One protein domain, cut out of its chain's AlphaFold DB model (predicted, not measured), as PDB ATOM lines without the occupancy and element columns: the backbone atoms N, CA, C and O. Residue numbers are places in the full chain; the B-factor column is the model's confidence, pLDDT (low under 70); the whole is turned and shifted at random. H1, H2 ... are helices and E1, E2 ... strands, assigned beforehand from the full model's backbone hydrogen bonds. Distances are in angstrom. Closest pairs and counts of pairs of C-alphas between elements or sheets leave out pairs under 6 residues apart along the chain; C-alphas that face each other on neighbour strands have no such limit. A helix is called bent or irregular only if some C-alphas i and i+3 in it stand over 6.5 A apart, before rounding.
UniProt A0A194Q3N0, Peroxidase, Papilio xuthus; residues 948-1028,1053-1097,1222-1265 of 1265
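AT A GLANCE: This is residues 948 to 1028, 1053 to 1097 and 1222 to 1265 of the 1265 residues of the protein "Peroxidase" of Papilio xuthus (UniProt A0A194Q3N0). Two long helices, H1 and H2, meet near the end of H1 and the start of H2 as a V, with H2 kinked near residue 1006. Near the start of H1 sits a small head, the E1-E2 hairpin with H4 packed on E1 and H3 nearby, while H6 lies between the arms of the V and H5 lies to one side of H2, touching it near Ile 1235. The printed part has 170 residues, with six named helices and two strands in the order H1 H2 E1 E2 H3 H4 H5 H6; the sheet E1 - E2 is antiparallel and the class mostly helix. It is compact, radius of gyration of the C-alphas 18.0 A, spanning 50 by 44 by 28 A.

HOW THE PARTS SIT: Start at the hub, H1, residues 949 to 972. It touches H2, residues 978 to 1013, at a steep tilt of 50 degrees, opposite ways; the closest C-alphas, of Ala 966 and Ala 985, are 5.2 A apart. H2 is irregular, with C-alphas 1006 and 1009 8.8 A apart. E1, residues 1053 to 1057, and E2, residues 1063 to 1068, form an antiparallel hairpin; look for N 1054 and O 1067, 2.8 A apart, within hydrogen-bond range. H3, residues 1076 to 1080, is close to but not clearly touching H1, closest C-alphas Gln 952 and Thr 1076 at 7.2 A. H4, residues 1084 to 1091, comes within 4.0 A of E1 at the C-alphas of Gly 1087 and Leu 1056, and only just touches H1 with 3 pairs of C-alphas within 8 A, the closest being Val 953 and Thr 1089 at 7.5 A. H5, residues 1229 to 1235, touches H2, about perpendicular at 80 degrees, closest C-alphas Phe 992 and Ile 1235 at 6.3 A. H6, residues 1240 to 1247, touches H1, closest C-alphas Trp 957 and His 1247 at 5.2 A. Every O i to N i+4 pair is within hydrogen-bond range in H1, H4, H5 and H6; H2 has 26 of 32, and H3 0 of 1, with 1 of 2 O i to N i+3 pairs.

IN THESE COORDINATES: Find C-alpha 949 at (-43.549, -10.302, 19.138); from there H1 runs 34.7 A to C-alpha 972. H2 spans 42.1 A, E2 14.7 A and E1 12.9 A. H6 ends at C-alpha 1247, (-32.168, -3.864, 29.042).

THE WHOLE: The C-alphas of Asp 1028 and Leu 1064 are farthest apart, 50.8 A. Residues 1029 to 1052 and 1098 to 1221 are not printed, with C-alpha gaps of 43.1 A and 39.1 A across the cuts. Of the links printed whole, none is long. Residues 1248 to 1265 hold no named element, and pLDDT is under 70 at residues 1263 to 1265.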
ATOM      1  N   LEU A 948     -45.672  -7.661  15.699       80.12
ATOM      2  CA  LEU A 948     -45.065  -8.984  15.865       80.12
ATOM      3  C   LEU A 948     -44.227  -9.015  17.143       80.12
ATOM      4  O   LEU A 948     -43.565  -8.033  17.478       80.12
ATOM      5  N   ILE A 949     -44.205 -10.156  17.829       86.06
ATOM      6  CA  ILE A 949     -43.549 -10.302  19.138       86.06
ATOM      7  C   ILE A 949     -42.041  -9.987  19.108       86.06
ATOM      8  O   ILE A 949     -41.543  -9.334  20.019       86.06
ATOM      9  N   GLY A 950     -41.322 -10.320  18.029       85.50
ATOM     10  CA  GLY A 950     -39.913  -9.924  17.868       85.50
ATOM     11  C   GLY A 950     -39.708  -8.402  17.791       85.50
ATOM     12  O   GLY A 950     -38.762  -7.871  18.372       85.50
ATOM     13  N   ILE A 951     -40.635  -7.678  17.149       85.88
ATOM     14  CA  ILE A 951     -40.615  -6.206  17.071       85.88
ATOM     15  C   ILE A 951     -40.941  -5.598  18.443       85.88
ATOM     16  O   ILE A 951     -40.281  -4.645  18.856       85.88
ATOM     17  N   GLN A 952     -41.913  -6.172  19.168       88.00
ATOM     18  CA  GLN A 952     -42.261  -5.767  20.536       88.00
ATOM     19  C   GLN A 952     -41.045  -5.886  21.474       88.00
ATOM     20  O   GLN A 952     -40.729  -4.939  22.194       88.00
ATOM     21  N   VAL A 953     -40.346  -7.027  21.435       91.44
ATOM     22  CA  VAL A 953     -39.199  -7.352  22.301       91.44
ATOM     23  C   VAL A 953     -37.997  -6.448  22.017       91.44
ATOM     24  O   VAL A 953     -37.523  -5.763  22.925       91.44
ATOM     25  N   VAL A 954     -37.538  -6.370  20.762       92.31
ATOM     26  CA  VAL A 954     -36.376  -5.537  20.395       92.31
ATOM     27  C   VAL A 954     -36.687  -4.048  20.581       92.31
ATOM     28  O   VAL A 954     -35.868  -3.306  21.124       92.31
ATOM     29  N   GLY A 955     -37.893  -3.605  20.210       92.00
ATOM     30  CA  GLY A 955     -38.340  -2.229  20.436       92.00
ATOM     31  C   GLY A 955     -38.359  -1.845  21.919       92.00
ATOM     32  O   GLY A 955     -38.003  -0.719  22.261       92.00
ATOM     33  N   LEU A 956     -38.708  -2.779  22.814       93.06
ATOM     34  CA  LEU A 956     -38.709  -2.544  24.259       93.06
ATOM     35  C   LEU A 956     -37.290  -2.387  24.828       93.06
ATOM     36  O   LEU A 956     -37.086  -1.547  25.707       93.06
ATOM     37  N   TRP A 957     -36.299  -3.124  24.313       95.88
ATOM     38  CA  TRP A 957     -34.895  -2.938  24.702       95.88
ATOM     39  C   TRP A 957     -34.386  -1.540  24.315       95.88
ATOM     40  O   TRP A 957     -33.876  -0.823  25.174       95.88
ATOM     41  N   PHE A 958     -34.619  -1.090  23.076       96.19
ATOM     42  CA  PHE A 958     -34.221   0.257  22.634       96.19
ATOM     43  C   PHE A 958     -35.023   1.390  23.309       96.19
ATOM     44  O   PHE A 958     -34.466   2.460  23.562       96.19
ATOM     45  N   PHE A 959     -36.293   1.164  23.662       95.94
ATOM     46  CA  PHE A 959     -37.099   2.080  24.484       95.94
ATOM     47  C   PHE A 959     -36.488   2.272  25.884       95.94
ATOM     48  O   PHE A 959     -36.287   3.404  26.332       95.94
ATOM     49  N   ARG A 960     -36.134   1.169  26.559       96.31
ATOM     50  CA  ARG A 960     -35.462   1.192  27.871       96.31
ATOM     51  C   ARG A 960     -34.076   1.834  27.786       96.31
ATOM     52  O   ARG A 960     -33.738   2.646  28.647       96.31
ATOM     53  N   SER A 961     -33.318   1.538  26.727       97.38
ATOM     54  CA  SER A 961     -31.995   2.123  26.489       97.38
ATOM     55  C   SER A 961     -32.054   3.647  26.427       97.38
ATOM     56  O   SER A 961     -31.337   4.320  27.166       97.38
ATOM     57  N   HIS A 962     -32.996   4.214  25.665       97.44
ATOM     58  CA  HIS A 962     -33.206   5.662  25.611       97.44
ATOM     59  C   HIS A 962     -33.447   6.287  26.996       97.44
ATOM     60  O   HIS A 962     -32.776   7.256  27.355       97.44
ATOM     61  N   ASN A 963     -34.349   5.716  27.803       97.56
ATOM     62  CA  ASN A 963     -34.643   6.243  29.138       97.56
ATOM     63  C   ASN A 963     -33.468   6.063  30.124       97.56
ATOM     64  O   ASN A 963     -33.261   6.917  30.989       97.56
ATOM     65  N   GLN A 964     -32.642   5.020  29.981       96.81
ATOM     66  CA  GLN A 964     -31.387   4.884  30.732       96.81
ATOM     67  C   GLN A 964     -30.343   5.934  30.313       96.81
ATOM     68  O   GLN A 964     -29.733   6.575  31.177       96.81
ATOM     69  N   ILE A 965     -30.158   6.153  29.005       98.12
ATOM     70  CA  ILE A 965     -29.242   7.166  28.460       98.12
ATOM     71  C   ILE A 965     -29.665   8.562  28.934       98.12
ATOM     72  O   ILE A 965     -28.833   9.295  29.462       98.12
ATOM     73  N   ALA A 966     -30.949   8.915  28.832       98.19
ATOM     74  CA  ALA A 966     -31.481  10.207  29.270       98.19
ATOM     75  C   ALA A 966     -31.244  10.465  30.773       98.19
ATOM     76  O   ALA A 966     -30.706  11.513  31.138       98.19
ATOM     77  N   ARG A 967     -31.524   9.480  31.645       97.56
ATOM     78  CA  ARG A 967     -31.211   9.562  33.091       97.56
ATOM     79  C   ARG A 967     -29.721   9.783  33.347       97.56
ATOM     80  O   ARG A 967     -29.358  10.624  34.168       97.56
ATOM     81  N   THR A 968     -28.863   9.057  32.634       97.50
ATOM     82  CA  THR A 968     -27.403   9.158  32.777       97.50
ATOM     83  C   THR A 968     -26.891  10.516  32.288       97.50
ATOM     84  O   THR A 968     -26.098  11.163  32.972       97.50
ATOM     85  N   LEU A 969     -27.395  11.012  31.153       97.50
ATOM     86  CA  LEU A 969     -27.079  12.347  30.640       97.50
ATOM     87  C   LEU A 969     -27.522  13.453  31.601       97.50
ATOM     88  O   LEU A 969     -26.764  14.404  31.783       97.50
ATOM     89  N   ALA A 970     -28.688  13.322  32.243       97.06
ATOM     90  CA  ALA A 970     -29.191  14.283  33.226       97.06
ATOM     91  C   ALA A 970     -28.332  14.320  34.504       97.06
ATOM     92  O   ALA A 970     -28.070  15.395  35.041       97.06
ATOM     93  N   GLN A 971     -27.842  13.163  34.964       96.62
ATOM     94  CA  GLN A 971     -26.903  13.070  36.091       96.62
ATOM     95  C   GLN A 971     -25.533  13.681  35.755       96.62
ATOM     96  O   GLN A 971     -24.966  14.404  36.571       96.62
ATOM     97  N   LEU A 972     -25.012  13.416  34.552       95.62
ATOM     98  CA  LEU A 972     -23.726  13.949  34.084       95.62
ATOM     99  C   LEU A 972     -23.791  15.439  33.705       95.62
ATOM    100  O   LEU A 972     -22.781  16.135  33.794       95.62
ATOM    101  N   ASN A 973     -24.962  15.940  33.299       94.88
ATOM    102  CA  ASN A 973     -25.162  17.313  32.832       94.88
ATOM    103  C   ASN A 973     -26.376  17.989  33.512       94.88
ATOM    104  O   ASN A 973     -27.364  18.285  32.832       94.88
ATOM    105  N   PRO A 974     -26.316  18.329  34.818       91.75
ATOM    106  CA  PRO A 974     -27.466  18.869  35.566       91.75
ATOM    107  C   PRO A 974     -28.042  20.207  35.062       91.75
ATOM    108  O   PRO A 974     -29.058  20.670  35.572       91.75
ATOM    109  N   CYS A 975     -27.392  20.857  34.090       92.50
ATOM    110  CA  CYS A 975     -27.835  22.113  33.479       92.50
ATOM    111  C   CYS A 975     -28.495  21.936  32.096       92.50
ATOM    112  O   CYS A 975     -28.775  22.935  31.435       92.50
ATOM    113  N   TRP A 976     -28.692  20.706  31.605       93.56
ATOM    114  CA  TRP A 976     -29.367  20.470  30.323       93.56
ATOM    115  C   TRP A 976     -30.891  20.424  30.498       93.56
ATOM    116  O   TRP A 976     -31.403  19.777  31.408       93.56
ATOM    117  N   GLY A 977     -31.615  21.106  29.607       92.88
ATOM    118  CA  GLY A 977     -33.077  21.054  29.536       92.88
ATOM    119  C   GLY A 977     -33.599  19.806  28.816       92.88
ATOM    120  O   GLY A 977     -32.848  19.116  28.123       92.88
ATOM    121  N   ASP A 978     -34.903  19.556  28.955       95.06
ATOM    122  CA  ASP A 978     -35.576  18.333  28.500       95.06
ATOM    123  C   ASP A 978     -35.338  18.006  27.019       95.06
ATOM    124  O   ASP A 978     -34.885  16.909  26.705       95.06
ATOM    125  N   ASP A 979     -35.539  18.966  26.110       92.12
ATOM    126  CA  ASP A 979     -35.335  18.755  24.668       92.12
ATOM    127  C   ASP A 979     -33.894  18.376  24.315       92.12
ATOM    128  O   ASP A 979     -33.667  17.564  23.418       92.12
ATOM    129  N   ARG A 980     -32.904  18.915  25.039       92.19
ATOM    130  CA  ARG A 980     -31.492  18.579  24.817       92.19
ATOM    131  C   ARG A 980     -31.170  17.178  25.330       92.19
ATOM    132  O   ARG A 980     -30.437  16.451  24.657       92.19
ATOM    133  N   LEU A 981     -31.706  16.810  26.494       96.19
ATOM    134  CA  LEU A 981     -31.574  15.465  27.055       96.19
ATOM    135  C   LEU A 981     -32.230  14.431  26.133       96.19
ATOM    136  O   LEU A 981     -31.556  13.487  25.735       96.19
ATOM    137  N   PHE A 982     -33.477  14.666  25.713       95.50
ATOM    138  CA  PHE A 982     -34.212  13.800  24.790       95.50
ATOM    139  C   PHE A 982     -33.495  13.657  23.441       95.50
ATOM    140  O   PHE A 982     -33.251  12.540  22.997       95.50
ATOM    141  N   THR A 983     -33.097  14.764  22.805       91.88
ATOM    142  CA  THR A 983     -32.445  14.714  21.481       91.88
ATOM    143  C   THR A 983     -31.099  13.991  21.557       91.88
ATOM    144  O   THR A 983     -30.869  13.056  20.799       91.88
ATOM    145  N   THR A 984     -30.251  14.310  22.543       93.94
ATOM    146  CA  THR A 984     -28.948  13.632  22.692       93.94
ATOM    147  C   THR A 984     -29.113  12.153  23.074       93.94
ATOM    148  O   THR A 984     -28.353  11.305  22.610       93.94
ATOM    149  N   ALA A 985     -30.121  11.810  23.888       96.75
ATOM    150  CA  ALA A 985     -30.446  10.421  24.210       96.75
ATOM    151  C   ALA A 985     -31.058   9.663  23.022       96.75
ATOM    152  O   ALA A 985     -30.911   8.445  22.950       96.75
ATOM    153  N   ARG A 986     -31.743  10.345  22.093       94.44
ATOM    154  CA  ARG A 986     -32.158   9.774  20.804       94.44
ATOM    155  C   ARG A 986     -30.922   9.502  19.955       94.44
ATOM    156  O   ARG A 986     -30.705   8.350  19.610       94.44
ATOM    157  N   ASP A 987     -30.085  10.506  19.699       93.69
ATOM    158  CA  ASP A 987     -28.922  10.398  18.805       93.69
ATOM    159  C   ASP A 987     -27.945   9.279  19.216       93.69
ATOM    160  O   ASP A 987     -27.494   8.512  18.368       93.69
ATOM    161  N   ILE A 988     -27.665   9.115  20.518       96.38
ATOM    162  CA  ILE A 988     -26.834   8.004  21.028       96.38
ATOM    163  C   ILE A 988     -27.516   6.644  20.799       96.38
ATOM    164  O   ILE A 988     -26.864   5.688  20.384       96.38
ATOM    165  N   ASN A 989     -28.828   6.550  21.032       96.81
ATOM    166  CA  ASN A 989     -29.590   5.315  20.837       96.81
ATOM    167  C   ASN A 989     -29.712   4.940  19.346       96.81
ATOM    168  O   ASN A 989     -29.656   3.761  18.995       96.81
ATOM    169  N   LEU A 990     -29.801   5.939  18.454       95.31
ATOM    170  CA  LEU A 990     -29.702   5.738  17.004       95.31
ATOM    171  C   LEU A 990     -28.326   5.192  16.630       95.31
ATOM    172  O   LEU A 990     -28.250   4.224  15.884       95.31
ATOM    173  N   ALA A 991     -27.251   5.766  17.176       96.25
ATOM    174  CA  ALA A 991     -25.891   5.308  16.916       96.25
ATOM    175  C   ALA A 991     -25.661   3.861  17.386       96.25
ATOM    176  O   ALA A 991     -25.062   3.073  16.660       96.25
ATOM    177  N   PHE A 992     -26.197   3.474  18.550       97.62
ATOM    178  CA  PHE A 992     -26.186   2.081  19.016       97.62
ATOM    179  C   PHE A 992     -26.933   1.141  18.059       97.62
ATOM    180  O   PHE A 992     -26.394   0.099  17.688       97.62
ATOM    181  N   TYR A 993     -28.142   1.509  17.619       96.81
ATOM    182  CA  TYR A 993     -28.916   0.709  16.664       96.81
ATOM    183  C   TYR A 993     -28.211   0.582  15.306       96.81
ATOM    184  O   TYR A 993     -28.022  -0.525  14.805       96.81
ATOM    185  N   GLN A 994     -27.766   1.703  14.733       95.88
ATOM    186  CA  GLN A 994     -27.052   1.751  13.456       95.88
ATOM    187  C   GLN A 994     -25.743   0.946  13.510       95.88
ATOM    188  O   GLN A 994     -25.459   0.198  12.574       95.88
ATOM    189  N   HIS A 995     -24.987   1.026  14.613       96.19
ATOM    190  CA  HIS A 995     -23.759   0.252  14.787       96.19
ATOM    191  C   HIS A 995     -24.025  -1.258  14.869       96.19
ATOM    192  O   HIS A 995     -23.446  -2.006  14.083       96.19
ATOM    193  N   ILE A 996     -24.948  -1.709  15.733       96.25
ATOM    194  CA  ILE A 996     -25.316  -3.135  15.853       96.25
ATOM    195  C   ILE A 996     -25.808  -3.689  14.505       96.25
ATOM    196  O   ILE A 996     -25.408  -4.781  14.094       96.25
ATOM    197  N   VAL A 997     -26.635  -2.930  13.774       95.19
ATOM    198  CA  VAL A 997     -27.131  -3.352  12.456       95.19
ATOM    199  C   VAL A 997     -25.984  -3.511  11.452       95.19
ATOM    200  O   VAL A 997     -25.913  -4.541  10.786       95.19
ATOM    201  N   TYR A 998     -25.076  -2.537  11.336       96.00
ATOM    202  CA  TYR A 998     -24.043  -2.551  10.291       96.00
ATOM    203  C   TYR A 998     -22.823  -3.411  10.624       96.00
ATOM    204  O   TYR A 998     -22.240  -3.977   9.704       96.00
ATOM    205  N   TYR A 999     -22.431  -3.518  11.894       94.88
ATOM    206  CA  TYR A 999     -21.162  -4.134  12.303       94.88
ATOM    207  C   TYR A 999     -21.318  -5.491  13.020       94.88
ATOM    208  O   TYR A 999     -20.326  -6.205  13.142       94.88
ATOM    209  N   GLU A1000     -22.536  -5.907  13.395       94.06
ATOM    210  CA  GLU A1000     -22.822  -7.281  13.854       94.06
ATOM    211  C   GLU A1000     -23.838  -8.007  12.961       94.06
ATOM    212  O   GLU A1000     -23.521  -9.045  12.378       94.06
ATOM    213  N   LEU A1001     -25.051  -7.459  12.818       93.31
ATOM    214  CA  LEU A1001     -26.170  -8.166  12.187       93.31
ATOM    215  C   LEU A1001     -25.969  -8.367  10.677       93.31
ATOM    216  O   LEU A1001     -26.037  -9.492  10.184       93.31
ATOM    217  N   MET A1002     -25.698  -7.297   9.925       94.25
ATOM    218  CA  MET A1002     -25.479  -7.406   8.478       94.25
ATOM    219  C   MET A1002     -24.233  -8.241   8.124       94.25
ATOM    220  O   MET A1002     -24.327  -9.024   7.182       94.25
ATOM    221  N   PRO A1003     -23.101  -8.181   8.857       93.25
ATOM    222  CA  PRO A1003     -21.969  -9.085   8.655       93.25
ATOM    223  C   PRO A1003     -22.291 -10.565   8.853       93.25
ATOM    224  O   PRO A1003     -21.814 -11.376   8.061       93.25
ATOM    225  N   ALA A1004     -23.120 -10.918   9.842       90.06
ATOM    226  CA  ALA A1004     -23.582 -12.295  10.037       90.06
ATOM    227  C   ALA A1004     -24.509 -12.778   8.903       90.06
ATOM    228  O   ALA A1004     -24.557 -13.970   8.603       90.06
ATOM    229  N   ILE A1005     -25.228 -11.857   8.250       90.75
ATOM    230  CA  ILE A1005     -26.213 -12.170   7.206       90.75
ATOM    231  C   ILE A1005     -25.596 -12.187   5.791       90.75
ATOM    232  O   ILE A1005     -25.807 -13.128   5.024       90.75
ATOM    233  N   ILE A1006     -24.853 -11.134   5.437       93.44
ATOM    234  CA  ILE A1006     -24.336 -10.826   4.087       93.44
ATOM    235  C   ILE A1006     -22.861 -11.241   3.920       93.44
ATOM    236  O   ILE A1006     -22.392 -11.416   2.794       93.44
ATOM    237  N   GLY A1007     -22.133 -11.412   5.027       92.25
ATOM    238  CA  GLY A1007     -20.702 -11.707   5.059       92.25
ATOM    239  C   GLY A1007     -19.839 -10.449   5.212       92.25
ATOM    240  O   GLY A1007     -19.858  -9.545   4.373       92.25
ATOM    241  N   TYR A1008     -19.035 -10.412   6.278       91.94
ATOM    242  CA  TYR A1008     -18.167  -9.283   6.654       91.94
ATOM    243  C   TYR A1008     -17.256  -8.795   5.509       91.94
ATOM    244  O   TYR A1008     -17.263  -7.609   5.171       91.94
ATOM    245  N   ASP A1009     -16.546  -9.714   4.844       92.06
ATOM    246  CA  ASP A1009     -15.636  -9.401   3.729       92.06
ATOM    247  C   ASP A1009     -16.352  -8.721   2.553       92.06
ATOM    248  O   ASP A1009     -15.781  -7.863   1.873       92.06
ATOM    249  N   LEU A1010     -17.612  -9.090   2.296       92.19
ATOM    250  CA  LEU A1010     -18.403  -8.524   1.206       92.19
ATOM    251  C   LEU A1010     -18.857  -7.096   1.535       92.19
ATOM    252  O   LEU A1010     -18.856  -6.239   0.650       92.19
ATOM    253  N   LEU A1011     -19.185  -6.818   2.798       95.19
ATOM    254  CA  LEU A1011     -19.549  -5.480   3.265       95.19
ATOM    255  C   LEU A1011     -18.341  -4.531   3.295       95.19
ATOM    256  O   LEU A1011     -18.467  -3.393   2.833       95.19
ATOM    257  N   LEU A1012     -17.167  -5.002   3.736       94.19
ATOM    258  CA  LEU A1012     -15.903  -4.259   3.615       94.19
ATOM    259  C   LEU A1012     -15.579  -3.951   2.147       94.19
ATOM    260  O   LEU A1012     -15.362  -2.798   1.780       94.19
ATOM    261  N   LYS A1013     -15.598  -4.970   1.276       93.31
ATOM    262  CA  LYS A1013     -15.259  -4.833  -0.151       93.31
ATOM    263  C   LYS A1013     -16.145  -3.828  -0.895       93.31
ATOM    264  O   LYS A1013     -15.673  -3.180  -1.828       93.31
ATOM    265  N   ASN A1014     -17.412  -3.700  -0.501       93.25
ATOM    266  CA  ASN A1014     -18.353  -2.741  -1.084       93.25
ATOM    267  C   ASN A1014     -18.390  -1.385  -0.348       93.25
ATOM    268  O   ASN A1014     -19.163  -0.516  -0.739       93.25
ATOM    269  N   ASN A1015     -17.534  -1.158   0.659       94.31
ATOM    270  CA  ASN A1015     -17.481   0.073   1.466       94.31
ATOM    271  C   ASN A1015     -18.803   0.370   2.212       94.31
ATOM    272  O   ASN A1015     -19.199   1.530   2.393       94.31
ATOM    273  N   VAL A1016     -19.504  -0.688   2.635       94.81
ATOM    274  CA  VAL A1016     -20.679  -0.599   3.520       94.81
ATOM    275  C   VAL A1016     -20.233  -0.374   4.964       94.81
ATOM    276  O   VAL A1016     -20.841   0.423   5.669       94.81
ATOM    277  N   ILE A1017     -19.142  -1.028   5.368       95.12
ATOM    278  CA  ILE A1017     -18.467  -0.887   6.665       95.12
ATOM    279  C   ILE A1017     -16.973  -0.635   6.451       95.12
ATOM    280  O   ILE A1017     -16.456  -0.889   5.362       95.12
ATOM    281  N   PHE A1018     -16.278  -0.160   7.487       93.12
ATOM    282  CA  PHE A1018     -14.846   0.145   7.437       93.12
ATOM    283  C   PHE A1018     -14.136  -0.294   8.720       93.12
ATOM    284  O   PHE A1018     -14.646  -0.083   9.819       93.12
ATOM    285  N   ASP A1019     -12.919  -0.818   8.587       86.69
ATOM    286  CA  ASP A1019     -11.996  -0.980   9.713       86.69
ATOM    287  C   ASP A1019     -11.282   0.358   9.979       86.69
ATOM    288  O   ASP A1019     -10.319   0.726   9.301       86.69
ATOM    289  N   THR A1020     -11.828   1.163  10.897       85.44
ATOM    290  CA  THR A1020     -11.260   2.465  11.268       85.44
ATOM    291  C   THR A1020     -11.680   2.917  12.664       85.44
ATOM    292  O   THR A1020     -12.826   2.768  13.082       85.44
ATOM    293  N   TYR A1021     -10.757   3.571  13.373       79.75
ATOM    294  CA  TYR A1021     -11.044   4.281  14.626       79.75
ATOM    295  C   TYR A1021     -11.559   5.714  14.400       79.75
ATOM    296  O   TYR A1021     -12.026   6.353  15.340       79.75
ATOM    297  N   GLY A1022     -11.477   6.233  13.170       86.75
ATOM    298  CA  GLY A1022     -11.847   7.607  12.823       86.75
ATOM    299  C   GLY A1022     -13.294   7.782  12.356       86.75
ATOM    300  O   GLY A1022     -14.108   6.856  12.401       86.75
ATOM    301  N   HIS A1023     -13.581   8.995  11.883       92.06
ATOM    302  CA  HIS A1023     -14.801   9.338  11.151       92.06
ATOM    303  C   HIS A1023     -14.799   8.777   9.729       92.06
ATOM    304  O   HIS A1023     -13.741   8.566   9.134       92.06
ATOM    305  N   ILE A1024     -15.998   8.610   9.176       91.44
ATOM    306  CA  ILE A1024     -16.240   8.206   7.791       91.44
ATOM    307  C   ILE A1024     -17.118   9.299   7.174       91.44
ATOM    308  O   ILE A1024     -18.318   9.351   7.420       91.44
ATOM    309  N   ASN A1025     -16.482  10.211   6.434       87.94
ATOM    310  CA  ASN A1025     -17.094  11.420   5.877       87.94
ATOM    311  C   ASN A1025     -17.311  11.279   4.362       87.94
ATOM    312  O   ASN A1025     -16.654  11.955   3.572       87.94
ATOM    313  N   ASP A1026     -18.199  10.373   3.957       90.50
ATOM    314  CA  ASP A1026     -18.563  10.128   2.553       90.50
ATOM    315  C   ASP A1026     -20.075  10.277   2.294       90.50
ATOM    316  O   ASP A1026     -20.632   9.594   1.424       90.50
ATOM    317  N   TYR A1027     -20.706  11.193   3.045       91.19
ATOM    318  CA  TYR A1027     -22.040  11.729   2.764       91.19
ATOM    319  C   TYR A1027     -22.099  12.379   1.374       91.19
ATOM    320  O   TYR A1027     -21.201  13.135   0.997       91.19
ATOM    321  N   ASP A1028     -23.178  12.114   0.642       90.38
ATOM    322  CA  ASP A1028     -23.382  12.545  -0.741       90.38
ATOM    323  C   ASP A1028     -24.830  13.031  -0.934       90.38
ATOM    324  O   ASP A1028     -25.780  12.245  -0.876       90.38
ATOM    325  N   ARG A1053     -42.189 -21.219  16.311       90.31
ATOM    326  CA  ARG A1053     -42.246 -21.537  17.742       90.31
ATOM    327  C   ARG A1053     -41.191 -20.743  18.506       90.31
ATOM    328  O   ARG A1053     -40.043 -20.643  18.090       90.31
ATOM    329  N   LEU A1054     -41.578 -20.204  19.655       91.12
ATOM    330  CA  LEU A1054     -40.706 -19.478  20.572       91.12
ATOM    331  C   LEU A1054     -40.561 -20.258  21.874       91.12
ATOM    332  O   LEU A1054     -41.529 -20.479  22.606       91.12
ATOM    333  N   GLN A1055     -39.336 -20.675  22.157       93.38
ATOM    334  CA  GLN A1055     -38.955 -21.435  23.334       93.38
ATOM    335  C   GLN A1055     -38.668 -20.480  24.496       93.38
ATOM    336  O   GLN A1055     -37.803 -19.609  24.413       93.38
ATOM    337  N   LEU A1056     -39.413 -20.641  25.590       93.75
ATOM    338  CA  LEU A1056     -39.243 -19.856  26.808       93.75
ATOM    339  C   LEU A1056     -38.242 -20.555  27.724       93.75
ATOM    340  O   LEU A1056     -38.479 -21.696  28.122       93.75
ATOM    341  N   PHE A1057     -37.169 -19.871  28.111       93.12
ATOM    342  CA  PHE A1057     -36.157 -20.400  29.031       93.12
ATOM    343  C   PHE A1057     -36.103 -19.589  30.331       93.12
ATOM    344  O   PHE A1057     -36.407 -18.398  30.336       93.12
ATOM    345  N   ASP A1058     -35.685 -20.210  31.435       91.62
ATOM    346  CA  ASP A1058     -35.250 -19.457  32.616       91.62
ATOM    347  C   ASP A1058     -33.814 -18.924  32.458       91.62
ATOM    348  O   ASP A1058     -33.105 -19.212  31.490       91.62
ATOM    349  N   ASN A1059     -33.365 -18.135  33.437       89.19
ATOM    350  CA  ASN A1059     -32.014 -17.574  33.476       89.19
ATOM    351  C   ASN A1059     -30.894 -18.632  33.548       89.19
ATOM    352  O   ASN A1059     -29.740 -18.325  33.252       89.19
ATOM    353  N   GLN A1060     -31.229 -19.876  33.901       89.62
ATOM    354  CA  GLN A1060     -30.312 -21.018  33.946       89.62
ATOM    355  C   GLN A1060     -30.270 -21.784  32.609       89.62
ATOM    356  O   GLN A1060     -29.528 -22.758  32.486       89.62
ATOM    357  N   GLY A1061     -31.030 -21.347  31.597       88.12
ATOM    358  CA  GLY A1061     -31.081 -21.974  30.276       88.12
ATOM    359  C   GLY A1061     -31.927 -23.249  30.223       88.12
ATOM    360  O   GLY A1061     -31.806 -24.023  29.274       88.12
ATOM    361  N   LYS A1062     -32.792 -23.492  31.214       92.69
ATOM    362  CA  LYS A1062     -33.742 -24.608  31.195       92.69
ATOM    363  C   LYS A1062     -35.019 -24.184  30.465       92.69
ATOM    364  O   LYS A1062     -35.620 -23.163  30.791       92.69
ATOM    365  N   LEU A1063     -35.460 -25.011  29.516       94.25
ATOM    366  CA  LEU A1063     -36.731 -24.837  28.812       94.25
ATOM    367  C   LEU A1063     -37.910 -24.921  29.800       94.25
ATOM    368  O   LEU A1063     -38.045 -25.895  30.546       94.25
ATOM    369  N   LEU A1064     -38.758 -23.895  29.792       92.94
ATOM    370  CA  LEU A1064     -39.955 -23.769  30.623       92.94
ATOM    371  C   LEU A1064     -41.222 -24.155  29.856       92.94
ATOM    372  O   LEU A1064     -42.055 -24.889  30.383       92.94
ATOM    373  N   ASN A1065     -41.375 -23.629  28.640       91.81
ATOM    374  CA  ASN A1065     -42.549 -23.812  27.788       91.81
ATOM    375  C   ASN A1065     -42.226 -23.427  26.329       91.81
ATOM    376  O   ASN A1065     -41.182 -22.840  26.055       91.81
ATOM    377  N   GLU A1066     -43.148 -23.696  25.410       91.56
ATOM    378  CA  GLU A1066     -43.097 -23.261  24.012       91.56
ATOM    379  C   GLU A1066     -44.365 -22.460  23.665       91.56
ATOM    380  O   GLU A1066     -45.474 -22.832  24.054       91.56
ATOM    381  N   LEU A1067     -44.209 -21.352  22.937       89.94
ATOM    382  CA  LEU A1067     -45.303 -20.536  22.407       89.94
ATOM    383  C   LEU A1067     -45.319 -20.606  20.880       89.94
ATOM    384  O   LEU A1067     -44.280 -20.466  20.245       89.94
ATOM    385  N   ARG A1068     -46.498 -20.715  20.265       89.25
ATOM    386  CA  ARG A1068     -46.649 -20.436  18.828       89.25
ATOM    387  C   ARG A1068     -46.547 -18.931  18.601       89.25
ATOM    388  O   ARG A1068     -47.277 -18.173  19.245       89.25
ATOM    389  N   MET A1069     -45.666 -18.493  17.705       86.81
ATOM    390  CA  MET A1069     -45.405 -17.072  17.462       86.81
ATOM    391  C   MET A1069     -46.674 -16.351  16.990       86.81
ATOM    392  O   MET A1069     -47.049 -15.327  17.561       86.81
ATOM    393  N   MET A1070     -47.391 -16.926  16.019       84.94
ATOM    394  CA  MET A1070     -48.556 -16.270  15.410       84.94
ATOM    395  C   MET A1070     -49.832 -16.343  16.251       84.94
ATOM    396  O   MET A1070     -50.738 -15.536  16.055       84.94
ATOM    397  N   ASP A1071     -49.870 -17.204  17.270       85.31
ATOM    398  CA  ASP A1071     -50.892 -17.114  18.316       85.31
ATOM    399  C   ASP A1071     -50.664 -15.891  19.234       85.31
ATOM    400  O   ASP A1071     -51.567 -15.550  19.994       85.31
ATOM    401  N   HIS A1072     -49.499 -15.223  19.178       83.56
ATOM    402  CA  HIS A1072     -49.139 -14.037  19.981       83.56
ATOM    403  C   HIS A1072     -48.926 -12.753  19.150       83.56
ATOM    404  O   HIS A1072     -48.734 -11.668  19.710       83.56
ATOM    405  N   THR A1073     -49.032 -12.838  17.822       79.81
ATOM    406  CA  THR A1073     -49.173 -11.678  16.928       79.81
ATOM    407  C   THR A1073     -50.360 -10.812  17.373       79.81
ATOM    408  O   THR A1073     -51.418 -11.328  17.727       79.81
ATOM    409  N   LEU A1074     -50.176  -9.486  17.416       80.94
ATOM    410  CA  LEU A1074     -51.160  -8.514  17.931       80.94
ATOM    411  C   LEU A1074     -51.633  -8.754  19.389       80.94
ATOM    412  O   LEU A1074     -52.681  -8.236  19.780       80.94
ATOM    413  N   ARG A1075     -50.871  -9.501  20.208       87.00
ATOM    414  CA  ARG A1075     -51.138  -9.747  21.644       87.00
ATOM    415  C   ARG A1075     -50.055  -9.182  22.562       87.00
ATOM    416  O   ARG A1075     -49.524  -9.876  23.425       87.00
ATOM    417  N   THR A1076     -49.736  -7.896  22.412       88.25
ATOM    418  CA  THR A1076     -48.734  -7.193  23.240       88.25
ATOM    419  C   THR A1076     -48.959  -7.361  24.750       88.25
ATOM    420  O   THR A1076     -48.003  -7.400  25.525       88.25
ATOM    421  N   GLY A1077     -50.215  -7.504  25.193       88.31
ATOM    422  CA  GLY A1077     -50.540  -7.727  26.602       88.31
ATOM    423  C   GLY A1077     -50.009  -9.050  27.168       88.31
ATOM    424  O   GLY A1077     -49.818  -9.145  28.380       88.31
ATOM    425  N   ALA A1078     -49.721 -10.046  26.320       90.12
ATOM    426  CA  ALA A1078     -49.176 -11.335  26.739       90.12
ATOM    427  C   ALA A1078     -47.757 -11.218  27.324       90.12
ATOM    428  O   ALA A1078     -47.453 -11.895  28.302       90.12
ATOM    429  N   LEU A1079     -46.911 -10.313  26.806       90.25
ATOM    430  CA  LEU A1079     -45.523 -10.140  27.272       90.25
ATOM    431  C   LEU A1079     -45.420  -9.758  28.758       90.25
ATOM    432  O   LEU A1079     -44.472 -10.155  29.431       90.25
ATOM    433  N   ARG A1080     -46.403  -9.016  29.288       88.25
ATOM    434  CA  ARG A1080     -46.471  -8.630  30.712       88.25
ATOM    435  C   ARG A1080     -46.987  -9.745  31.636       88.25
ATOM    436  O   ARG A1080     -46.913  -9.591  32.856       88.25
ATOM    437  N   ASN A1081     -47.516 -10.837  31.085       86.25
ATOM    438  CA  ASN A1081     -48.167 -11.916  31.827       86.25
ATOM    439  C   ASN A1081     -47.282 -13.164  31.918       86.25
ATOM    440  O   ASN A1081     -46.506 -13.454  31.012       86.25
ATOM    441  N   ASN A1082     -47.441 -13.925  33.008       83.94
ATOM    442  CA  ASN A1082     -46.787 -15.223  33.247       83.94
ATOM    443  C   ASN A1082     -45.265 -15.239  32.999       83.94
ATOM    444  O   ASN A1082     -44.713 -16.268  32.624       83.94
ATOM    445  N   ASP A1083     -44.613 -14.091  33.202       86.50
ATOM    446  CA  ASP A1083     -43.173 -13.874  33.026       86.50
ATOM    447  C   ASP A1083     -42.688 -14.247  31.602       86.50
ATOM    448  O   ASP A1083     -41.608 -14.794  31.375       86.50
ATOM    449  N   THR A1084     -43.541 -13.951  30.609       90.38
ATOM    450  CA  THR A1084     -43.317 -14.266  29.189       90.38
ATOM    451  C   THR A1084     -42.169 -13.455  28.586       90.38
ATOM    452  O   THR A1084     -41.392 -14.002  27.805       90.38
ATOM    453  N   MET A1085     -42.021 -12.171  28.940       92.38
ATOM    454  CA  MET A1085     -40.922 -11.329  28.442       92.38
ATOM    455  C   MET A1085     -39.549 -11.859  28.877       92.38
ATOM    456  O   MET A1085     -38.612 -11.854  28.082       92.38
ATOM    457  N   GLU A1086     -39.436 -12.369  30.106       93.00
ATOM    458  CA  GLU A1086     -38.266 -13.078  30.631       93.00
ATOM    459  C   GLU A1086     -37.938 -14.291  29.747       93.00
ATOM    460  O   GLU A1086     -36.827 -14.413  29.229       93.00
ATOM    461  N   GLY A1087     -38.940 -15.150  29.526       93.88
ATOM    462  CA  GLY A1087     -38.798 -16.375  28.741       93.88
ATOM    463  C   GLY A1087     -38.385 -16.121  27.292       93.88
ATOM    464  O   GLY A1087     -37.472 -16.779  26.796       93.88
ATOM    465  N   VAL A1088     -39.016 -15.146  26.626       93.81
ATOM    466  CA  VAL A1088     -38.687 -14.765  25.241       93.81
ATOM    467  C   VAL A1088     -37.335 -14.050  25.172       93.81
ATOM    468  O   VAL A1088     -36.590 -14.281  24.221       93.81
ATOM    469  N   THR A1089     -36.956 -13.249  26.177       94.31
ATOM    470  CA  THR A1089     -35.612 -12.641  26.239       94.31
ATOM    471  C   THR A1089     -34.535 -13.725  26.289       94.31
ATOM    472  O   THR A1089     -33.606 -13.683  25.487       94.31
ATOM    473  N   GLN A1090     -34.674 -14.724  27.168       93.25
ATOM    474  CA  GLN A1090     -33.733 -15.849  27.240       93.25
ATOM    475  C   GLN A1090     -33.765 -16.727  25.977       93.25
ATOM    476  O   GLN A1090     -32.720 -17.206  25.550       93.25
ATOM    477  N   GLY A1091     -34.928 -16.906  25.340       92.06
ATOM    478  CA  GLY A1091     -35.031 -17.582  24.040       92.06
ATOM    479  C   GLY A1091     -34.277 -16.856  22.921       92.06
ATOM    480  O   GLY A1091     -33.571 -17.499  22.149       92.06
ATOM    481  N   SER A1092     -34.340 -15.520  22.890       90.94
ATOM    482  CA  SER A1092     -33.835 -14.670  21.793       90.94
ATOM    483  C   SER A1092     -32.327 -14.770  21.512       90.94
ATOM    484  O   SER A1092     -31.891 -14.320  20.458       90.94
ATOM    485  N   PHE A1093     -31.531 -15.335  22.427       90.31
ATOM    486  CA  PHE A1093     -30.092 -15.583  22.232       90.31
ATOM    487  C   PHE A1093     -29.677 -17.047  22.484       90.31
ATOM    488  O   PHE A1093     -28.484 -17.355  22.514       90.31
ATOM    489  N   ARG A1094     -30.641 -17.958  22.680       90.06
ATOM    490  CA  ARG A1094     -30.404 -19.396  22.937       90.06
ATOM    491  C   ARG A1094     -31.053 -20.315  21.909       90.06
ATOM    492  O   ARG A1094     -30.521 -21.389  21.641       90.06
ATOM    493  N   GLN A1095     -32.200 -19.915  21.373       90.94
ATOM    494  CA  GLN A1095     -32.918 -20.658  20.349       90.94
ATOM    495  C   GLN A1095     -32.255 -20.430  18.976       90.94
ATOM    496  O   GLN A1095     -31.900 -19.291  18.667       90.94
ATOM    497  N   PRO A1096     -32.092 -21.465  18.131       89.25
ATOM    498  CA  PRO A1096     -31.757 -21.262  16.725       89.25
ATOM    499  C   PRO A1096     -32.903 -20.563  15.973       89.25
ATOM    500  O   PRO A1096     -34.079 -20.739  16.299       89.25
ATOM    501  N   CYS A1097     -32.558 -19.803  14.935       88.50
ATOM    502  CA  CYS A1097     -33.501 -19.437  13.879       88.50
ATOM    503  C   CYS A1097     -33.731 -20.627  12.926       88.50
ATOM    504  O   CYS A1097     -33.014 -21.628  13.001       88.50
ATOM    505  N   ILE A1222     -19.925  16.025  10.017       81.94
ATOM    506  CA  ILE A1222     -20.371  17.127   9.140       81.94
ATOM    507  C   ILE A1222     -21.478  18.009   9.737       81.94
ATOM    508  O   ILE A1222     -21.763  19.068   9.182       81.94
ATOM    509  N   HIS A1223     -22.114  17.594  10.838       80.06
ATOM    510  CA  HIS A1223     -23.218  18.328  11.472       80.06
ATOM    511  C   HIS A1223     -22.839  18.782  12.897       80.06
ATOM    512  O   HIS A1223     -21.993  18.159  13.536       80.06
ATOM    513  N   PRO A1224     -23.453  19.847  13.455       74.19
ATOM    514  CA  PRO A1224     -23.033  20.410  14.750       74.19
ATOM    515  C   PRO A1224     -23.182  19.472  15.959       74.19
ATOM    516  O   PRO A1224     -22.635  19.756  17.022       74.19
ATOM    517  N   GLY A1225     -23.948  18.388  15.802       77.88
ATOM    518  CA  GLY A1225     -24.151  17.341  16.806       77.88
ATOM    519  C   GLY A1225     -23.332  16.068  16.576       77.88
ATOM    520  O   GLY A1225     -23.574  15.088  17.273       77.88
ATOM    521  N   SER A1226     -22.412  16.035  15.602       89.19
ATOM    522  CA  SER A1226     -21.581  14.851  15.351       89.19
ATOM    523  C   SER A1226     -20.762  14.468  16.588       89.19
ATOM    524  O   SER A1226     -20.202  15.326  17.275       89.19
ATOM    525  N   PHE A1227     -20.663  13.166  16.857       93.19
ATOM    526  CA  PHE A1227     -19.864  12.643  17.964       93.19
ATOM    527  C   PHE A1227     -18.382  12.988  17.791       93.19
ATOM    528  O   PHE A1227     -17.864  13.008  16.682       93.19
ATOM    529  N   THR A1228     -17.656  13.219  18.884       92.81
ATOM    530  CA  THR A1228     -16.185  13.266  18.821       92.81
ATOM    531  C   THR A1228     -15.608  11.862  18.577       92.81
ATOM    532  O   THR A1228     -16.245  10.881  18.964       92.81
ATOM    533  N   PRO A1229     -14.373  11.718  18.053       91.50
ATOM    534  CA  PRO A1229     -13.735  10.407  17.882       91.50
ATOM    535  C   PRO A1229     -13.680   9.559  19.164       91.50
ATOM    536  O   PRO A1229     -13.789   8.339  19.101       91.50
ATOM    537  N   GLY A1230     -13.573  10.195  20.339       92.31
ATOM    538  CA  GLY A1230     -13.647   9.504  21.630       92.31
ATOM    539  C   GLY A1230     -15.044   8.957  21.943       92.31
ATOM    540  O   GLY A1230     -15.168   7.819  22.376       92.31
ATOM    541  N   GLN A1231     -16.106   9.723  21.672       93.69
ATOM    542  CA  GLN A1231     -17.487   9.241  21.820       93.69
ATOM    543  C   GLN A1231     -17.817   8.151  20.793       93.69
ATOM    544  O   GLN A1231     -18.441   7.156  21.144       93.69
ATOM    545  N   LEU A1232     -17.346   8.300  19.552       93.88
ATOM    546  CA  LEU A1232     -17.484   7.295  18.499       93.88
ATOM    547  C   LEU A1232     -16.775   5.978  18.871       93.88
ATOM    548  O   LEU A1232     -17.312   4.902  18.624       93.88
ATOM    549  N   TYR A1233     -15.618   6.049  19.536       93.38
ATOM    550  CA  TYR A1233     -14.936   4.877  20.090       93.38
ATOM    551  C   TYR A1233     -15.716   4.195  21.226       93.38
ATOM    552  O   TYR A1233     -15.669   2.974  21.329       93.38
ATOM    553  N   GLU A1234     -16.465   4.929  22.057       93.06
ATOM    554  CA  GLU A1234     -17.365   4.316  23.050       93.06
ATOM    555  C   GLU A1234     -18.632   3.718  22.409       93.06
ATOM    556  O   GLU A1234     -19.086   2.657  22.833       93.06
ATOM    557  N   ILE A1235     -19.175   4.349  21.358       94.75
ATOM    558  CA  ILE A1235     -20.311   3.829  20.574       94.75
ATOM    559  C   ILE A1235     -19.948   2.500  19.902       94.75
ATOM    560  O   ILE A1235     -20.712   1.543  20.004       94.75
ATOM    561  N   ARG A1236     -18.744   2.398  19.319       93.81
ATOM    562  CA  ARG A1236     -18.199   1.166  18.710       93.81
ATOM    563  C   ARG A1236     -17.866   0.037  19.713       93.81
ATOM    564  O   ARG A1236     -17.230  -0.946  19.345       93.81
ATOM    565  N   LYS A1237     -18.272   0.164  20.985       93.00
ATOM    566  CA  LYS A1237     -18.259  -0.908  22.008       93.00
ATOM    567  C   LYS A1237     -19.662  -1.358  22.424       93.00
ATOM    568  O   LYS A1237     -19.791  -2.168  23.344       93.00
ATOM    569  N   MET A1238     -20.719  -0.783  21.850       94.12
ATOM    570  CA  MET A1238     -22.071  -1.283  22.069       94.12
ATOM    571  C   MET A1238     -22.288  -2.510  21.187       94.12
ATOM    572  O   MET A1238     -22.103  -2.431  19.979       94.12
ATOM    573  N   THR A1239     -22.696  -3.618  21.802       95.81
ATOM    574  CA  THR A1239     -22.960  -4.887  21.117       95.81
ATOM    575  C   THR A1239     -24.387  -5.349  21.356       95.81
ATOM    576  O   THR A1239     -25.018  -4.926  22.332       95.81
ATOM    577  N   MET A1240     -24.908  -6.262  20.530       95.12
ATOM    578  CA  MET A1240     -26.243  -6.812  20.788       95.12
ATOM    579  C   MET A1240     -26.287  -7.598  22.109       95.12
ATOM    580  O   MET A1240     -27.256  -7.498  22.862       95.12
ATOM    581  N   ALA A1241     -25.201  -8.298  22.457       95.12
ATOM    582  CA  ALA A1241     -25.058  -8.952  23.759       95.12
ATOM    583  C   ALA A1241     -25.170  -7.949  24.921       95.12
ATOM    584  O   ALA A1241     -25.873  -8.200  25.899       95.12
ATOM    585  N   ARG A1242     -24.536  -6.777  24.791       94.94
ATOM    586  CA  ARG A1242     -24.593  -5.707  25.792       94.94
ATOM    587  C   ARG A1242     -25.983  -5.070  25.893       94.94
ATOM    588  O   ARG A1242     -26.461  -4.870  27.004       94.94
ATOM    589  N   MET A1243     -26.644  -4.812  24.764       95.81
ATOM    590  CA  MET A1243     -28.031  -4.318  24.699       95.81
ATOM    591  C   MET A1243     -28.998  -5.258  25.447       95.81
ATOM    592  O   MET A1243     -29.834  -4.799  26.228       95.81
ATOM    593  N   ILE A1244     -28.837  -6.575  25.276       95.12
ATOM    594  CA  ILE A1244     -29.632  -7.599  25.975       95.12
ATOM    595  C   ILE A1244     -29.267  -7.671  27.470       95.12
ATOM    596  O   ILE A1244     -30.166  -7.771  28.300       95.12
ATOM    597  N   CYS A1245     -27.989  -7.563  27.850       93.50
ATOM    598  CA  CYS A1245     -27.581  -7.538  29.263       93.50
ATOM    599  C   CYS A1245     -28.021  -6.275  30.028       93.50
ATOM    600  O   CYS A1245     -28.321  -6.374  31.214       93.50
ATOM    601  N   GLU A1246     -28.050  -5.095  29.398       93.38
ATOM    602  CA  GLU A1246     -28.436  -3.847  30.079       93.38
ATOM    603  C   GLU A1246     -29.959  -3.616  30.120       93.38
ATOM    604  O   GLU A1246     -30.440  -2.912  31.010       93.38
ATOM    605  N   HIS A1247     -30.734  -4.180  29.181       95.19
ATOM    606  CA  HIS A1247     -32.168  -3.864  29.042       95.19
ATOM    607  C   HIS A1247     -33.102  -5.074  28.884       95.19
ATOM    608  O   HIS A1247     -34.326  -4.894  28.876       95.19
ATOM    609  N   GLY A1248     -32.559  -6.286  28.757       93.31
ATOM    610  CA  GLY A1248     -33.314  -7.536  28.717       93.31
ATOM    611  C   GLY A1248     -33.842  -7.958  30.087       93.31
ATOM    612  O   GLY A1248     -33.305  -7.601  31.133       93.31
ATOM    613  N   ASP A1249     -34.926  -8.729  30.088       91.75
ATOM    614  CA  ASP A1249     -35.539  -9.226  31.316       91.75
ATOM    615  C   ASP A1249     -34.885 -10.539  31.783       91.75
ATOM    616  O   ASP A1249     -34.835 -11.518  31.042       91.75
ATOM    617  N   SER A1250     -34.436 -10.570  33.044       90.56
ATOM    618  CA  SER A1250     -33.848 -11.748  33.714       90.56
ATOM    619  C   SER A1250     -32.594 -12.316  33.027       90.56
ATOM    620  O   SER A1250     -32.475 -13.529  32.849       90.56
ATOM    621  N   VAL A1251     -31.654 -11.447  32.636       92.56
ATOM    622  CA  VAL A1251     -30.415 -11.806  31.922       92.56
ATOM    623  C   VAL A1251     -29.184 -11.694  32.830       92.56
ATOM    624  O   VAL A1251     -28.664 -10.603  33.038       92.56
ATOM    625  N   ASP A1252     -28.671 -12.828  33.314       89.88
ATOM    626  CA  ASP A1252     -27.417 -12.871  34.091       89.88
ATOM    627  C   ASP A1252     -26.153 -12.970  33.209       89.88
ATOM    628  O   ASP A1252     -25.065 -12.586  33.632       89.88
ATOM    629  N   SER A1253     -26.267 -13.519  31.992       88.38
ATOM    630  CA  SER A1253     -25.165 -13.631  31.018       88.38
ATOM    631  C   SER A1253     -25.663 -13.932  29.595       88.38
ATOM    632  O   SER A1253     -26.696 -14.581  29.420       88.38
ATOM    633  N   VAL A1254     -24.898 -13.477  28.594       90.00
ATOM    634  CA  VAL A1254     -25.093 -13.689  27.144       90.00
ATOM    635  C   VAL A1254     -23.717 -13.941  26.508       90.00
ATOM    636  O   VAL A1254     -22.709 -13.433  27.003       90.00
ATOM    637  N   GLN A1255     -23.645 -14.723  25.428       87.94
ATOM    638  CA  GLN A1255     -22.419 -14.895  24.639       87.94
ATOM    639  C   GLN A1255     -22.002 -13.583  23.936       87.94
ATOM    640  O   GLN A1255     -22.879 -12.804  23.565       87.94
ATOM    641  N   PRO A1256     -20.699 -13.320  23.693       86.38
ATOM    642  CA  PRO A1256     -20.247 -12.052  23.103       86.38
ATOM    643  C   PRO A1256     -20.884 -11.720  21.745       86.38
ATOM    644  O   PRO A1256     -21.247 -10.571  21.506       86.38
ATOM    645  N   TYR A1257     -21.064 -12.729  20.887       88.31
ATOM    646  CA  TYR A1257     -21.739 -12.615  19.593       88.31
ATOM    647  C   TYR A1257     -23.189 -13.099  19.718       88.31
ATOM    648  O   TYR A1257     -23.482 -14.256  19.434       88.31
ATOM    649  N   ALA A1258     -24.107 -12.238  20.166       90.56
ATOM    650  CA  ALA A1258     -25.482 -12.651  20.489       90.56
ATOM    651  C   ALA A1258     -26.297 -13.186  19.290       90.56
ATOM    652  O   ALA A1258     -27.243 -13.941  19.497       90.56
ATOM    653  N   PHE A1259     -25.922 -12.842  18.051       90.69
ATOM    654  CA  PHE A1259     -26.528 -13.397  16.829       90.69
ATOM    655  C   PHE A1259     -26.005 -14.794  16.445       90.69
ATOM    656  O   PHE A1259     -26.510 -15.392  15.499       90.69
ATOM    657  N   LEU A1260     -25.002 -15.321  17.156       87.75
ATOM    658  CA  LEU A1260     -24.469 -16.670  16.971       87.75
ATOM    659  C   LEU A1260     -24.792 -17.530  18.198       87.75
ATOM    660  O   LEU A1260     -24.816 -17.052  19.334       87.75
ATOM    661  N   LEU A1261     -25.010 -18.827  17.980       84.31
ATOM    662  CA  LEU A1261     -25.144 -19.794  19.071       84.31
ATOM    663  C   LEU A1261     -23.811 -19.932  19.822       84.31
ATOM    664  O   LEU A1261     -22.742 -19.868  19.217       84.31
ATOM    665  N   SER A1262     -23.868 -20.236  21.122       72.25
ATOM    666  CA  SER A1262     -22.705 -20.375  22.024       72.25
ATOM    667  C   SER A1262     -21.634 -21.386  21.596       72.25
ATOM    668  O   SER A1262     -20.584 -21.466  22.227       72.25
ATOM    669  N   ASN A1263     -21.914 -22.192  20.572       68.12
ATOM    670  CA  ASN A1263     -21.055 -23.264  20.076       68.12
ATOM    671  C   ASN A1263     -20.381 -22.901  18.733       68.12
ATOM    672  O   ASN A1263     -19.719 -23.753  18.146       68.12
ATOM    673  N   TYR A1264     -20.589 -21.673  18.235       54.59
ATOM    674  CA  TYR A1264     -20.166 -21.190  16.911       54.59
ATOM    675  C   TYR A1264     -19.467 -19.809  16.954       54.59
ATOM    676  O   TYR A1264     -19.447 -19.103  15.947       54.59
ATOM    677  N   GLY A1265     -18.890 -19.426  18.100       38.81
ATOM    678  CA  GLY A1265     -18.117 -18.185  18.291       38.81
ATOM    679  C   GLY A1265     -16.824 -18.420  19.061       38.81
ATOM    680  O   GLY A1265     -16.849 -19.279  19.969       38.81
TER     681      GLY A1265